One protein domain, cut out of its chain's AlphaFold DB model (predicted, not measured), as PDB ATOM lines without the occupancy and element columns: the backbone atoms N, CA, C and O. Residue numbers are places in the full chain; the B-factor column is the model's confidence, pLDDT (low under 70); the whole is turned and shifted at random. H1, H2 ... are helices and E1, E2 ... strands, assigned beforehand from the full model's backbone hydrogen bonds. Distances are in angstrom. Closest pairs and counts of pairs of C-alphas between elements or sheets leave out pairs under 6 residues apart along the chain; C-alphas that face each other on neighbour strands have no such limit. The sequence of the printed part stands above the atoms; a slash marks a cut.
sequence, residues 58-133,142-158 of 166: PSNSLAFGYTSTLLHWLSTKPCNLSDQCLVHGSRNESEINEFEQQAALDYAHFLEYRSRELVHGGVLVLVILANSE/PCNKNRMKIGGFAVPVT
ATOM      1  N   PRO A  58     225.209 216.059 263.177       95.94
ATOM      2  CA  PRO A  58     226.027 215.041 263.829       95.94
ATOM      3  C   PRO A  58     226.529 213.990 262.830       95.94
ATOM      4  O   PRO A  58     225.854 213.679 261.845       95.94
ATOM      5  N   SER A  59     227.700 213.413 263.085       97.44
ATOM      6  CA  SER A  59     228.229 212.338 262.242       97.44
ATOM      7  C   SER A  59     227.292 211.123 262.233       97.44
ATOM      8  O   SER A  59     226.706 210.798 263.266       97.44
ATOM      9  N   ASN A  60     227.182 210.432 261.094       96.44
ATOM     10  CA  ASN A  60     226.295 209.275 260.902       96.44
ATOM     11  C   ASN A  60     224.820 209.548 261.266       96.44
ATOM     12  O   ASN A  60     224.181 208.740 261.942       96.44
ATOM     13  N   SER A  61     224.269 210.686 260.842       95.12
ATOM     14  CA  SER A  61     222.867 211.057 261.104       95.12
ATOM     15  C   SER A  61     222.044 211.353 259.846       95.12
ATOM     16  O   SER A  61     220.813 211.325 259.890       95.12
ATOM     17  N   LEU A  62     222.693 211.598 258.705       94.12
ATOM     18  CA  LEU A  62     222.044 211.946 257.449       94.12
ATOM     19  C   LEU A  62     221.776 210.688 256.611       94.12
ATOM     20  O   LEU A  62     222.686 210.102 256.033       94.12
ATOM     21  N   ALA A  63     220.512 210.278 256.510       91.25
ATOM     22  CA  ALA A  63     220.116 209.169 255.633       91.25
ATOM     23  C   ALA A  63     220.005 209.595 254.159       91.25
ATOM     24  O   ALA A  63     220.394 208.858 253.253       91.25
ATOM     25  N   PHE A  64     219.472 210.794 253.923       90.81
ATOM     26  CA  PHE A  64     219.228 211.325 252.587       90.81
ATOM     27  C   PHE A  64     219.518 212.827 252.551       90.81
ATOM     28  O   PHE A  64     218.804 213.619 253.167       90.81
ATOM     29  N   GLY A  65     220.561 213.217 251.823       92.56
ATOM     30  CA  GLY A  65     220.926 214.604 251.563       92.56
ATOM     31  C   GLY A  65     220.449 215.064 250.187       92.56
ATOM     32  O   GLY A  65     220.559 214.336 249.203       92.56
ATOM     33  N   TYR A  66     219.959 216.298 250.104       92.25
ATOM     34  CA  TYR A  66     219.566 216.926 248.845       92.25
ATOM     35  C   TYR A  66     220.017 218.381 248.822       92.25
ATOM     36  O   TYR A  66     219.687 219.148 249.726       92.25
ATOM     37  N   THR A  67     220.724 218.772 247.765       90.88
ATOM     38  CA  THR A  67     221.042 220.172 247.480       90.88
ATOM     39  C   THR A  67     220.758 220.477 246.018       90.88
ATOM     40  O   THR A  67     221.004 219.649 245.140       90.88
ATOM     41  N   SER A  68     220.226 221.666 245.751       89.81
ATOM     42  CA  SER A  68     219.929 222.117 244.397       89.81
ATOM     43  C   SER A  68     220.339 223.564 244.231       89.81
ATOM     44  O   SER A  68     219.960 224.404 245.044       89.81
ATOM     45  N   THR A  69     221.117 223.839 243.184       86.94
ATOM     46  CA  THR A  69     221.552 225.181 242.784       86.94
ATOM     47  C   THR A  69     222.166 225.983 243.938       86.94
ATOM     48  O   THR A  69     221.870 227.161 244.087       86.94
ATOM     49  N   LEU A  70     223.010 225.355 244.766       86.25
ATOM     50  CA  LEU A  70     223.673 226.029 245.898       86.25
ATOM     51  C   LEU A  70     225.197 226.066 245.793       86.25
ATOM     52  O   LEU A  70     225.791 227.065 246.169       86.25
ATOM     53  N   LEU A  71     225.835 225.034 245.233       88.94
ATOM     54  CA  LEU A  71     227.302 224.910 245.245       88.94
ATOM     55  C   LEU A  71     228.046 225.896 244.323       88.94
ATOM     56  O   LEU A  71     229.266 225.862 244.266       88.94
ATOM     57  N   HIS A  72     227.326 226.769 243.613       87.44
ATOM     58  CA  HIS A  72     227.920 227.876 242.856       87.44
ATOM     59  C   HIS A  72     228.153 229.133 243.716       87.44
ATOM     60  O   HIS A  72     228.808 230.067 243.260       87.44
ATOM     61  N   TRP A  73     227.604 229.180 244.935       91.06
ATOM     62  CA  TRP A  73     227.856 230.248 245.899       91.06
ATOM     63  C   TRP A  73     229.089 229.917 246.724       91.06
ATOM     64  O   TRP A  73     229.011 229.069 247.603       91.06
ATOM     65  N   LEU A  74     230.200 230.601 246.461       93.38
ATOM     66  CA  LEU A  74     231.448 230.395 247.196       93.38
ATOM     67  C   LEU A  74     231.344 230.878 248.647       93.38
ATOM     68  O   LEU A  74     230.605 231.815 248.955       93.38
ATOM     69  N   SER A  75     232.127 230.262 249.532       94.44
ATOM     70  CA  SER A  75     232.235 230.658 250.939       94.44
ATOM     71  C   SER A  75     232.860 232.044 251.103       94.44
ATOM     72  O   SER A  75     232.503 232.784 252.018       94.44
ATOM     73  N   THR A  76     233.772 232.403 250.200       93.44
ATOM     74  CA  THR A  76     234.492 233.675 250.184       93.44
ATOM     75  C   THR A  76     234.601 234.184 248.752       93.44
ATOM     76  O   THR A  76     234.679 233.401 247.808       93.44
ATOM     77  N   LYS A  77     234.619 235.508 248.580       93.50
ATOM     78  CA  LYS A  77     234.943 236.151 247.303       93.50
ATOM     79  C   LYS A  77     236.470 236.296 247.185       93.50
ATOM     80  O   LYS A  77     237.015 237.073 247.968       93.50
ATOM     81  N   PRO A  78     237.147 235.619 246.236       93.69
ATOM     82  CA  PRO A  78     238.613 235.637 246.164       93.69
ATOM     83  C   PRO A  78     239.171 237.005 245.773       93.69
ATOM     84  O   PRO A  78     240.040 237.544 246.453       93.69
ATOM     85  N   CYS A  79     238.600 237.614 244.734       94.00
ATOM     86  CA  CYS A  79     239.010 238.924 244.241       94.00
ATOM     87  C   CYS A  79     237.841 239.705 243.624       94.00
ATOM     88  O   CYS A  79     236.718 239.206 243.470       94.00
ATOM     89  N   ASN A  80     238.084 240.980 243.310       94.12
ATOM     90  CA  ASN A  80     237.177 241.772 242.484       94.12
ATOM     91  C   ASN A  80     237.492 241.507 241.018       94.12
ATOM     92  O   ASN A  80     238.629 241.693 240.605       94.12
ATOM     93  N   LEU A  81     236.470 241.137 240.252       88.31
ATOM     94  CA  LEU A  81     236.593 241.003 238.810       88.31
ATOM     95  C   LEU A  81     236.761 242.384 238.173       88.31
ATOM     96  O   LEU A  81     236.024 243.318 238.510       88.31
ATOM     97  N   SER A  82     237.719 242.512 237.262       94.25
ATOM     98  CA  SER A  82     238.026 243.781 236.589       94.25
ATOM     99  C   SER A  82     237.145 244.052 235.371       94.25
ATOM    100  O   SER A  82     236.990 245.207 234.971       94.25
ATOM    101  N   ASP A  83     236.551 243.010 234.788       88.31
ATOM    102  CA  ASP A  83     235.870 243.079 233.497       88.31
ATOM    103  C   ASP A  83     234.381 242.700 233.540       88.31
ATOM    104  O   ASP A  83     233.640 243.063 232.626       88.31
ATOM    105  N   GLN A  84     233.925 241.980 234.570       87.88
ATOM    106  CA  GLN A  84     232.571 241.418 234.646       87.88
ATOM    107  C   GLN A  84     232.016 241.365 236.071       87.88
ATOM    108  O   GLN A  84     232.746 241.396 237.051       87.88
ATOM    109  N   CYS A  85     230.696 241.211 236.203       83.44
ATOM    110  CA  CYS A  85     230.062 240.992 237.510       83.44
ATOM    111  C   CYS A  85     230.091 239.523 237.963       83.44
ATOM    112  O   CYS A  85     229.972 239.250 239.155       83.44
ATOM    113  N   LEU A  86     230.201 238.580 237.023       83.44
ATOM    114  CA  LEU A  86     230.186 237.140 237.277       83.44
ATOM    115  C   LEU A  86     231.405 236.500 236.620       83.44
ATOM    116  O   LEU A  86     231.659 236.744 235.440       83.44
ATOM    117  N   VAL A  87     232.098 235.624 237.354       86.19
ATOM    118  CA  VAL A  87     233.339 234.985 236.878       86.19
ATOM    119  C   VAL A  87     233.127 234.208 235.581       86.19
ATOM    120  O   VAL A  87     233.990 234.206 234.713       86.19
ATOM    121  N   HIS A  88     231.937 233.635 235.385       82.81
ATOM    122  CA  HIS A  88     231.599 232.893 234.171       82.81
ATOM    123  C   HIS A  88     231.657 233.745 232.886       82.81
ATOM    124  O   HIS A  88     231.831 233.199 231.802       82.81
ATOM    125  N   GLY A  89     231.507 235.069 232.987       81.12
ATOM    126  CA  GLY A  89     231.659 235.969 231.843       81.12
ATOM    127  C   GLY A  89     233.070 236.533 231.675       81.12
ATOM    128  O   GLY A  89     233.324 237.178 230.657       81.12
ATOM    129  N   SER A  90     233.944 236.375 232.675       85.25
ATOM    130  CA  SER A  90     235.258 237.021 232.697       85.25
ATOM    131  C   SER A  90     236.194 236.405 231.660       85.25
ATOM    132  O   SER A  90     236.069 235.234 231.291       85.25
ATOM    133  N   ARG A  91     237.144 237.206 231.184       87.69
ATOM    134  CA  ARG A  91     238.264 236.777 230.336       87.69
ATOM    135  C   ARG A  91     239.614 236.939 231.027       87.69
ATOM    136  O   ARG A  91     240.638 236.617 230.430       87.69
ATOM    137  N   ASN A  92     239.633 237.444 232.258       91.25
ATOM    138  CA  ASN A  92     240.860 237.579 233.022       91.25
ATOM    139  C   ASN A  92     241.235 236.229 233.650       91.25
ATOM    140  O   ASN A  92     240.667 235.815 234.656       91.25
ATOM    141  N   GLU A  93     242.203 235.535 233.050       92.81
ATOM    142  CA  GLU A  93     242.604 234.187 233.472       92.81
ATOM    143  C   GLU A  93     243.112 234.119 234.917       92.81
ATOM    144  O   GLU A  93     242.859 233.129 235.600       92.81
ATOM    145  N   SER A  94     243.787 235.168 235.402       95.56
ATOM    146  CA  SER A  94     244.274 235.211 236.787       95.56
ATOM    147  C   SER A  94     243.108 235.244 237.770       95.56
ATOM    148  O   SER A  94     243.071 234.456 238.711       95.56
ATOM    149  N   GLU A  95     242.128 236.114 237.519       93.00
ATOM    150  CA  GLU A  95     240.936 236.235 238.359       93.00
ATOM    151  C   GLU A  95     240.087 234.957 238.296       93.00
ATOM    152  O   GLU A  95     239.642 234.457 239.326       93.00
ATOM    153  N   ILE A  96     239.913 234.367 237.107       90.00
ATOM    154  CA  ILE A  96     239.203 233.090 236.935       90.00
ATOM    155  C   ILE A  96     239.865 231.983 237.763       90.00
ATOM    156  O   ILE A  96     239.172 231.281 238.496       90.00
ATOM    157  N   ASN A  97     241.191 231.855 237.691       94.06
ATOM    158  CA  ASN A  97     241.939 230.836 238.424       94.06
ATOM    159  C   ASN A  97     241.766 230.973 239.950       94.06
ATOM    160  O   ASN A  97     241.599 229.974 240.647       94.06
ATOM    161  N   GLU A  98     241.739 232.195 240.486       94.38
ATOM    162  CA  GLU A  98     241.472 232.421 241.915       94.38
ATOM    163  C   GLU A  98     240.068 231.942 242.329       94.38
ATOM    164  O   GLU A  98     239.899 231.300 243.370       94.38
ATOM    165  N   PHE A  99     239.056 232.200 241.497       93.44
ATOM    166  CA  PHE A  99     237.694 231.698 241.706       93.44
ATOM    167  C   PHE A  99     237.590 230.174 241.575       93.44
ATOM    168  O   PHE A  99     236.885 229.551 242.369       93.44
ATOM    169  N   GLU A 100     238.295 229.561 240.623       92.56
ATOM    170  CA  GLU A 100     238.340 228.104 240.461       92.56
ATOM    171  C   GLU A 100     239.002 227.417 241.663       92.56
ATOM    172  O   GLU A 100     238.483 226.415 242.157       92.56
ATOM    173  N   GLN A 101     240.091 227.982 242.193       95.56
ATOM    174  CA  GLN A 101     240.746 227.473 243.401       95.56
ATOM    175  C   GLN A 101     239.819 227.534 244.616       95.56
ATOM    176  O   GLN A 101     239.678 226.541 245.332       95.56
ATOM    177  N   GLN A 102     239.137 228.662 244.827       96.50
ATOM    178  CA  GLN A 102     238.172 228.783 245.920       96.50
ATOM    179  C   GLN A 102     237.007 227.797 245.760       96.50
ATOM    180  O   GLN A 102     236.628 227.143 246.729       96.50
ATOM    181  N   ALA A 103     236.479 227.636 244.542       93.31
ATOM    182  CA  ALA A 103     235.422 226.669 244.254       93.31
ATOM    183  C   ALA A 103     235.856 225.226 244.547       93.31
ATOM    184  O   ALA A 103     235.082 224.456 245.116       93.31
ATOM    185  N   ALA A 104     237.092 224.861 244.196       94.25
ATOM    186  CA  ALA A 104     237.638 223.536 244.469       94.25
ATOM    187  C   ALA A 104     237.772 223.270 245.978       94.25
ATOM    188  O   ALA A 104     237.365 222.204 246.447       94.25
ATOM    189  N   LEU A 105     238.283 224.244 246.740       96.31
ATOM    190  CA  LEU A 105     238.392 224.157 248.202       96.31
ATOM    191  C   LEU A 105     237.018 224.010 248.864       96.31
ATOM    192  O   LEU A 105     236.798 223.116 249.681       96.31
ATOM    193  N   ASP A 106     236.072 224.853 248.463       96.44
ATOM    194  CA  ASP A 106     234.698 224.833 248.949       96.44
ATOM    195  C   ASP A 106     234.011 223.494 248.652       96.44
ATOM    196  O   ASP A 106     233.375 222.892 249.522       96.44
ATOM    197  N   TYR A 107     234.168 222.980 247.433       93.88
ATOM    198  CA  TYR A 107     233.596 221.697 247.044       93.88
ATOM    199  C   TYR A 107     234.208 220.527 247.829       93.88
ATOM    200  O   TYR A 107     233.475 219.632 248.261       93.88
ATOM    201  N   ALA A 108     235.521 220.558 248.080       96.06
ATOM    202  CA  ALA A 108     236.203 219.562 248.902       96.06
ATOM    203  C   ALA A 108     235.674 219.558 250.345       96.06
ATOM    204  O   ALA A 108     235.266 218.503 250.835       96.06
ATOM    205  N   HIS A 109     235.578 220.727 250.989       96.62
ATOM    206  CA  HIS A 109     235.005 220.843 252.334       96.62
ATOM    207  C   HIS A 109     233.548 220.379 252.381       96.62
ATOM    208  O   HIS A 109     233.150 219.655 253.296       96.62
ATOM    209  N   PHE A 110     232.738 220.752 251.384       96.31
ATOM    210  CA  PHE A 110     231.357 220.289 251.303       96.31
ATOM    211  C   PHE A 110     231.292 218.758 251.298       96.31
ATOM    212  O   PHE A 110     230.593 218.182 252.134       96.31
ATOM    213  N   LEU A 111     232.023 218.091 250.399       95.94
ATOM    214  CA  LEU A 111     232.014 216.629 250.306       95.94
ATOM    215  C   LEU A 111     232.558 215.970 251.574       95.94
ATOM    216  O   LEU A 111     231.971 214.998 252.047       95.94
ATOM    217  N   GLU A 112     233.625 216.515 252.153       96.62
ATOM    218  CA  GLU A 112     234.198 216.031 253.405       96.62
ATOM    219  C   GLU A 112     233.160 216.034 254.533       96.62
ATOM    220  O   GLU A 112     232.892 214.990 255.132       96.62
ATOM    221  N   TYR A 113     232.516 217.172 254.803       97.50
ATOM    222  CA  TYR A 113     231.535 217.249 255.882       97.50
ATOM    223  C   TYR A 113     230.281 216.424 255.593       97.50
ATOM    224  O   TYR A 113     229.788 215.748 256.497       97.50
ATOM    225  N   ARG A 114     229.797 216.384 254.342       96.75
ATOM    226  CA  ARG A 114     228.663 215.515 253.990       96.75
ATOM    227  C   ARG A 114     229.006 214.037 254.161       96.75
ATOM    228  O   ARG A 114     228.161 213.288 254.640       96.75
ATOM    229  N   SER A 115     230.234 213.622 253.842       95.62
ATOM    230  CA  SER A 115     230.683 212.236 254.037       95.62
ATOM    231  C   SER A 115     230.632 211.804 255.504       95.62
ATOM    232  O   SER A 115     230.220 210.688 255.798       95.62
ATOM    233  N   ARG A 116     230.989 212.705 256.431       97.50
ATOM    234  CA  ARG A 116     230.961 212.443 257.879       97.50
ATOM    235  C   ARG A 116     229.536 212.354 258.414       97.50
ATOM    236  O   ARG A 116     229.257 211.594 259.339       97.50
ATOM    237  N   GLU A 117     228.643 213.169 257.864       97.44
ATOM    238  CA  GLU A 117     227.244 213.240 258.277       97.44
ATOM    239  C   GLU A 117     226.418 212.061 257.772       97.44
ATOM    240  O   GLU A 117     225.505 211.632 258.477       97.44
ATOM    241  N   LEU A 118     226.719 211.539 256.581       96.12
ATOM    242  CA  LEU A 118     225.990 210.423 255.985       96.12
ATOM    243  C   LEU A 118     226.082 209.157 256.844       96.12
ATOM    244  O   LEU A 118     227.139 208.794 257.353       96.12
ATOM    245  N   VAL A 119     224.956 208.460 256.986       94.50
ATOM    246  CA  VAL A 119     224.938 207.090 257.520       94.50
ATOM    247  C   VAL A 119     225.538 206.118 256.503       94.50
ATOM    248  O   VAL A 119     225.575 206.397 255.301       94.50
ATOM    249  N   HIS A 120     225.929 204.927 256.956       91.62
ATOM    250  CA  HIS A 120     226.288 203.849 256.037       91.62
ATOM    251  C   HIS A 120     225.119 203.537 255.084       91.62
ATOM    252  O   HIS A 120     224.002 203.282 255.533       91.62
ATOM    253  N   GLY A 121     225.374 203.573 253.773       88.69
ATOM    254  CA  GLY A 121     224.345 203.406 252.739       88.69
ATOM    255  C   GLY A 121     223.461 204.640 252.502       88.69
ATOM    256  O   GLY A 121     222.507 204.558 251.730       88.69
ATOM    257  N   GLY A 122     223.761 205.772 253.144       89.31
ATOM    258  CA  GLY A 122     223.079 207.039 252.904       89.31
ATOM    259  C   GLY A 122     223.320 207.576 251.492       89.31
ATOM    260  O   GLY A 122     224.323 207.267 250.844       89.31
ATOM    261  N   VAL A 123     222.395 208.406 251.013       89.38
ATOM    262  CA  VAL A 123     222.428 208.953 249.648       89.38
ATOM    263  C   VAL A 123     222.527 210.470 249.686       89.38
ATOM    264  O   VAL A 123     221.772 211.127 250.399       89.38
ATOM    265  N   LEU A 124     223.417 211.035 248.869       92.50
ATOM    266  CA  LEU A 124     223.506 212.470 248.621       92.50
ATOM    267  C   LEU A 124     223.189 212.769 247.154       92.50
ATOM    268  O   LEU A 124     223.879 212.305 246.244       92.50
ATOM    269  N   VAL A 125     222.145 213.563 246.931       91.44
ATOM    270  CA  VAL A 125     221.731 214.026 245.602       91.44
ATOM    271  C   VAL A 125     222.146 215.481 245.420       91.44
ATOM    272  O   VAL A 125     221.733 216.353 246.191       91.44
ATOM    273  N   LEU A 126     222.934 215.738 244.376       90.38
ATOM    274  CA  LEU A 126     223.417 217.065 244.016       90.38
ATOM    275  C   LEU A 126     222.806 217.487 242.681       90.38
ATOM    276  O   LEU A 126     222.939 216.791 241.675       90.38
ATOM    277  N   VAL A 127     222.155 218.645 242.666       89.69
ATOM    278  CA  VAL A 127     221.733 219.322 241.437       89.69
ATOM    279  C   VAL A 127     222.525 220.617 241.336       89.69
ATOM    280  O   VAL A 127     222.293 221.556 242.098       89.69
ATOM    281  N   ILE A 128     223.502 220.663 240.436       85.69
ATOM    282  CA  ILE A 128     224.457 221.770 240.334       85.69
ATOM    283  C   ILE A 128     224.445 222.407 238.949       85.69
ATOM    284  O   ILE A 128     224.024 221.813 237.955       85.69
ATOM    285  N   LEU A 129     224.906 223.652 238.914       83.12
ATOM    286  CA  LEU A 129     225.124 224.407 237.692       83.12
ATOM    287  C   LEU A 129     226.505 224.034 237.158       83.12
ATOM    288  O   LEU A 129     227.471 224.050 237.917       83.12
ATOM    289  N   ALA A 130     226.584 223.676 235.882       76.00
ATOM    290  CA  ALA A 130     227.823 223.253 235.247       76.00
ATOM    291  C   ALA A 130     228.016 223.936 233.890       76.00
ATOM    292  O   ALA A 130     227.054 224.189 233.149       76.00
ATOM    293  N   ASN A 131     229.282 224.182 233.558       71.44
ATOM    294  CA  ASN A 131     229.684 224.636 232.233       71.44
ATOM    295  C   ASN A 131     229.523 223.489 231.231       71.44
ATOM    296  O   ASN A 131     229.654 222.311 231.568       71.44
ATOM    297  N   SER A 132     229.210 223.820 229.980       65.50
ATOM    298  CA  SER A 132     229.181 222.814 228.921       65.50
ATOM    299  C   SER A 132     230.596 222.564 228.394       65.50
ATOM    300  O   SER A 132     231.346 223.516 228.218       65.50
ATOM    301  N   GLU A 133     230.934 221.315 228.059       56.69
ATOM    302  CA  GLU A 133     232.241 220.919 227.489       56.69
ATOM    303  C   GLU A 133     232.643 221.668 226.197       56.69
ATOM    304  O   GLU A 133     233.780 221.558 225.755       56.69
ATOM    305  N   PRO A 142     226.279 235.565 219.384       49.12
ATOM    306  CA  PRO A 142     225.425 236.503 220.112       49.12
ATOM    307  C   PRO A 142     224.022 235.947 220.420       49.12
ATOM    308  O   PRO A 142     223.336 236.491 221.292       49.12
ATOM    309  N   CYS A 143     223.603 234.869 219.746       46.81
ATOM    310  CA  CYS A 143     222.335 234.175 219.964       46.81
ATOM    311  C   CYS A 143     222.445 233.000 220.960       46.81
ATOM    312  O   CYS A 143     221.437 232.577 221.525       46.81
ATOM    313  N   ASN A 144     223.654 232.496 221.238       45.06
ATOM    314  CA  ASN A 144     223.874 231.291 222.046       45.06
ATOM    315  C   ASN A 144     224.546 231.598 223.395       45.06
ATOM    316  O   ASN A 144     225.503 230.941 223.801       45.06
ATOM    317  N   LYS A 145     224.049 232.624 224.094       42.25
ATOM    318  CA  LYS A 145     224.557 233.033 225.411       42.25
ATOM    319  C   LYS A 145     224.503 231.864 226.402       42.25
ATOM    320  O   LYS A 145     223.413 231.411 226.748       42.25
ATOM    321  N   ASN A 146     225.678 231.427 226.856       45.16
ATOM    322  CA  ASN A 146     225.963 230.701 228.097       45.16
ATOM    323  C   ASN A 146     224.812 229.819 228.587       45.16
ATOM    324  O   ASN A 146     224.126 230.132 229.566       45.16
ATOM    325  N   ARG A 147     224.585 228.695 227.903       41.78
ATOM    326  CA  ARG A 147     223.586 227.722 228.344       41.78
ATOM    327  C   ARG A 147     224.142 226.949 229.539       41.78
ATOM    328  O   ARG A 147     224.642 225.837 229.395       41.78
ATOM    329  N   MET A 148     224.052 227.567 230.713       43.47
ATOM    330  CA  MET A 148     224.307 226.937 232.000       43.47
ATOM    331  C   MET A 148     223.493 225.645 232.071       43.47
ATOM    332  O   MET A 148     222.261 225.668 231.970       43.47
ATOM    333  N   LYS A 149     224.174 224.501 232.160       50.12
ATOM    334  CA  LYS A 149     223.495 223.212 232.256       50.12
ATOM    335  C   LYS A 149     223.197 222.935 233.719       50.12
ATOM    336  O   LYS A 149     224.053 223.112 234.581       50.12
ATOM    337  N   ILE A 150     221.980 222.477 233.989       42.75
ATOM    338  CA  ILE A 150     221.639 221.880 235.276       42.75
ATOM    339  C   ILE A 150     222.015 220.402 235.172       42.75
ATOM    340  O   ILE A 150     221.390 219.656 234.419       42.75
ATOM    341  N   GLY A 151     223.069 220.001 235.877       41.72
ATOM    342  CA  GLY A 151     223.472 218.607 236.022       41.72
ATOM    343  C   GLY A 151     222.960 218.062 237.349       41.72
ATOM    344  O   GLY A 151     223.213 218.654 238.396       41.72
ATOM    345  N   GLY A 152     222.228 216.949 237.319       40.44
ATOM    346  CA  GLY A 152     221.854 216.200 238.517       40.44
ATOM    347  C   GLY A 152     222.638 214.897 238.571       40.44
ATOM    348  O   GLY A 152     222.535 214.100 237.642       40.44
ATOM    349  N   PHE A 153     223.401 214.664 239.636       40.81
ATOM    350  CA  PHE A 153     224.038 213.372 239.881       40.81
ATOM    351  C   PHE A 153     223.915 212.988 241.358       40.81
ATOM    352  O   PHE A 153     223.964 213.831 242.256       40.81
ATOM    353  N   ALA A 154     223.701 211.698 241.609       35.38
ATOM    354  CA  ALA A 154     223.747 211.127 242.947       35.38
ATOM    355  C   ALA A 154     225.150 210.564 243.170       35.38
ATOM    356  O   ALA A 154     225.620 209.764 242.361       35.38
ATOM    357  N   VAL A 155     225.819 210.986 244.243       39.66
ATOM    358  CA  VAL A 155     227.136 210.449 244.604       39.66
ATOM    359  C   VAL A 155     226.942 209.447 245.739       39.66
ATOM    360  O   VAL A 155     226.572 209.863 246.841       39.66
ATOM    361  N   PRO A 156     227.182 208.141 245.523       33.03
ATOM    362  CA  PRO A 156     227.374 207.224 246.634       33.03
ATOM    363  C   PRO A 156     228.711 207.568 247.295       33.03
ATOM    364  O   PRO A 156     229.775 207.391 246.703       33.03
ATOM    365  N   VAL A 157     228.672 208.095 248.518       40.97
ATOM    366  CA  VAL A 157     229.886 208.457 249.267       40.97
ATOM    367  C   VAL A 157     230.421 207.213 249.982       40.97
ATOM    368  O   VAL A 157     230.469 207.134 251.203       40.97
ATOM    369  N   THR A 158     230.772 206.188 249.209       38.41
ATOM    370  CA  THR A 158     231.474 204.998 249.701       38.41
ATOM    371  C   THR A 158     232.774 204.862 248.920       38.41
ATOM    372  O   THR A 158     232.809 204.231 247.868       38.41
TER     373      THR A 158
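AT A GLANCE: This is residues 58 to 133 and 142 to 158 of the 166 residues of the protein "Hypothetical protein" of Rotaria socialis (UniProt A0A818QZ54). What is the overall picture? A narrow sheet of three strands and one long helix, H1, meet at one end and diverge like the arms of a V. Residues 69 to 92, with no named element, lead from E1 to the far end of H1. What is it made of? The printed part has 93 residues, with E1, H1, E2 and E3 along the chain, of mixed class; the mixed sheet has the order E1, E2, E3. How large is it? It is loose and elongated, with a radius of gyration of the C-alphas of 15.8 A and spans of 46 by 29 by 17 A.

HOW THE PARTS SIT: How do the strands pair? E2, residues 118 to 130, is parallel to E1, residues 62 to 68, at 3 degrees; N 65 and O 123 are 2.8 A apart, within hydrogen-bond range. E2 is antiparallel to E3, residues 149 to 155, at 168 degrees, with N 128 and O 151 at 2.9 A. Where is the helix? H1, residues 93 to 117, is on the sheet but only grazes it, with residues 111 to 117; its closest C-alphas to E1 are those of Glu 117 and Leu 62, 5.4 A. Every O i to N i+4 pair in H1 is within hydrogen-bond range. E1, H1 and E2 form a strand-helix-strand unit, two parallel neighbour strands with a helix between, its crossover right-handed.

IN THESE COORDINATES: Where do the strands run? E1 starts at C-alpha 62 (222.044, 211.946, 257.449) and spans 16.7 A. E2, 24.5 A, bends by 117 degrees at residue 121; E3, 18.1 A, ends at C-alpha 155 (227.136, 210.449, 244.604). How long is H1? It spans 35.9 A.

THE WHOLE: Which links stand out? E1 to H1 is long, 24 residues; H1 to E2 is tight. Is anything missing? Residues 134 to 141 are not printed, and C-alphas 133 and 142 are 18.5 A apart. Where is confidence low? Residues 132 to 133 and 142 to 158 have pLDDT under 70.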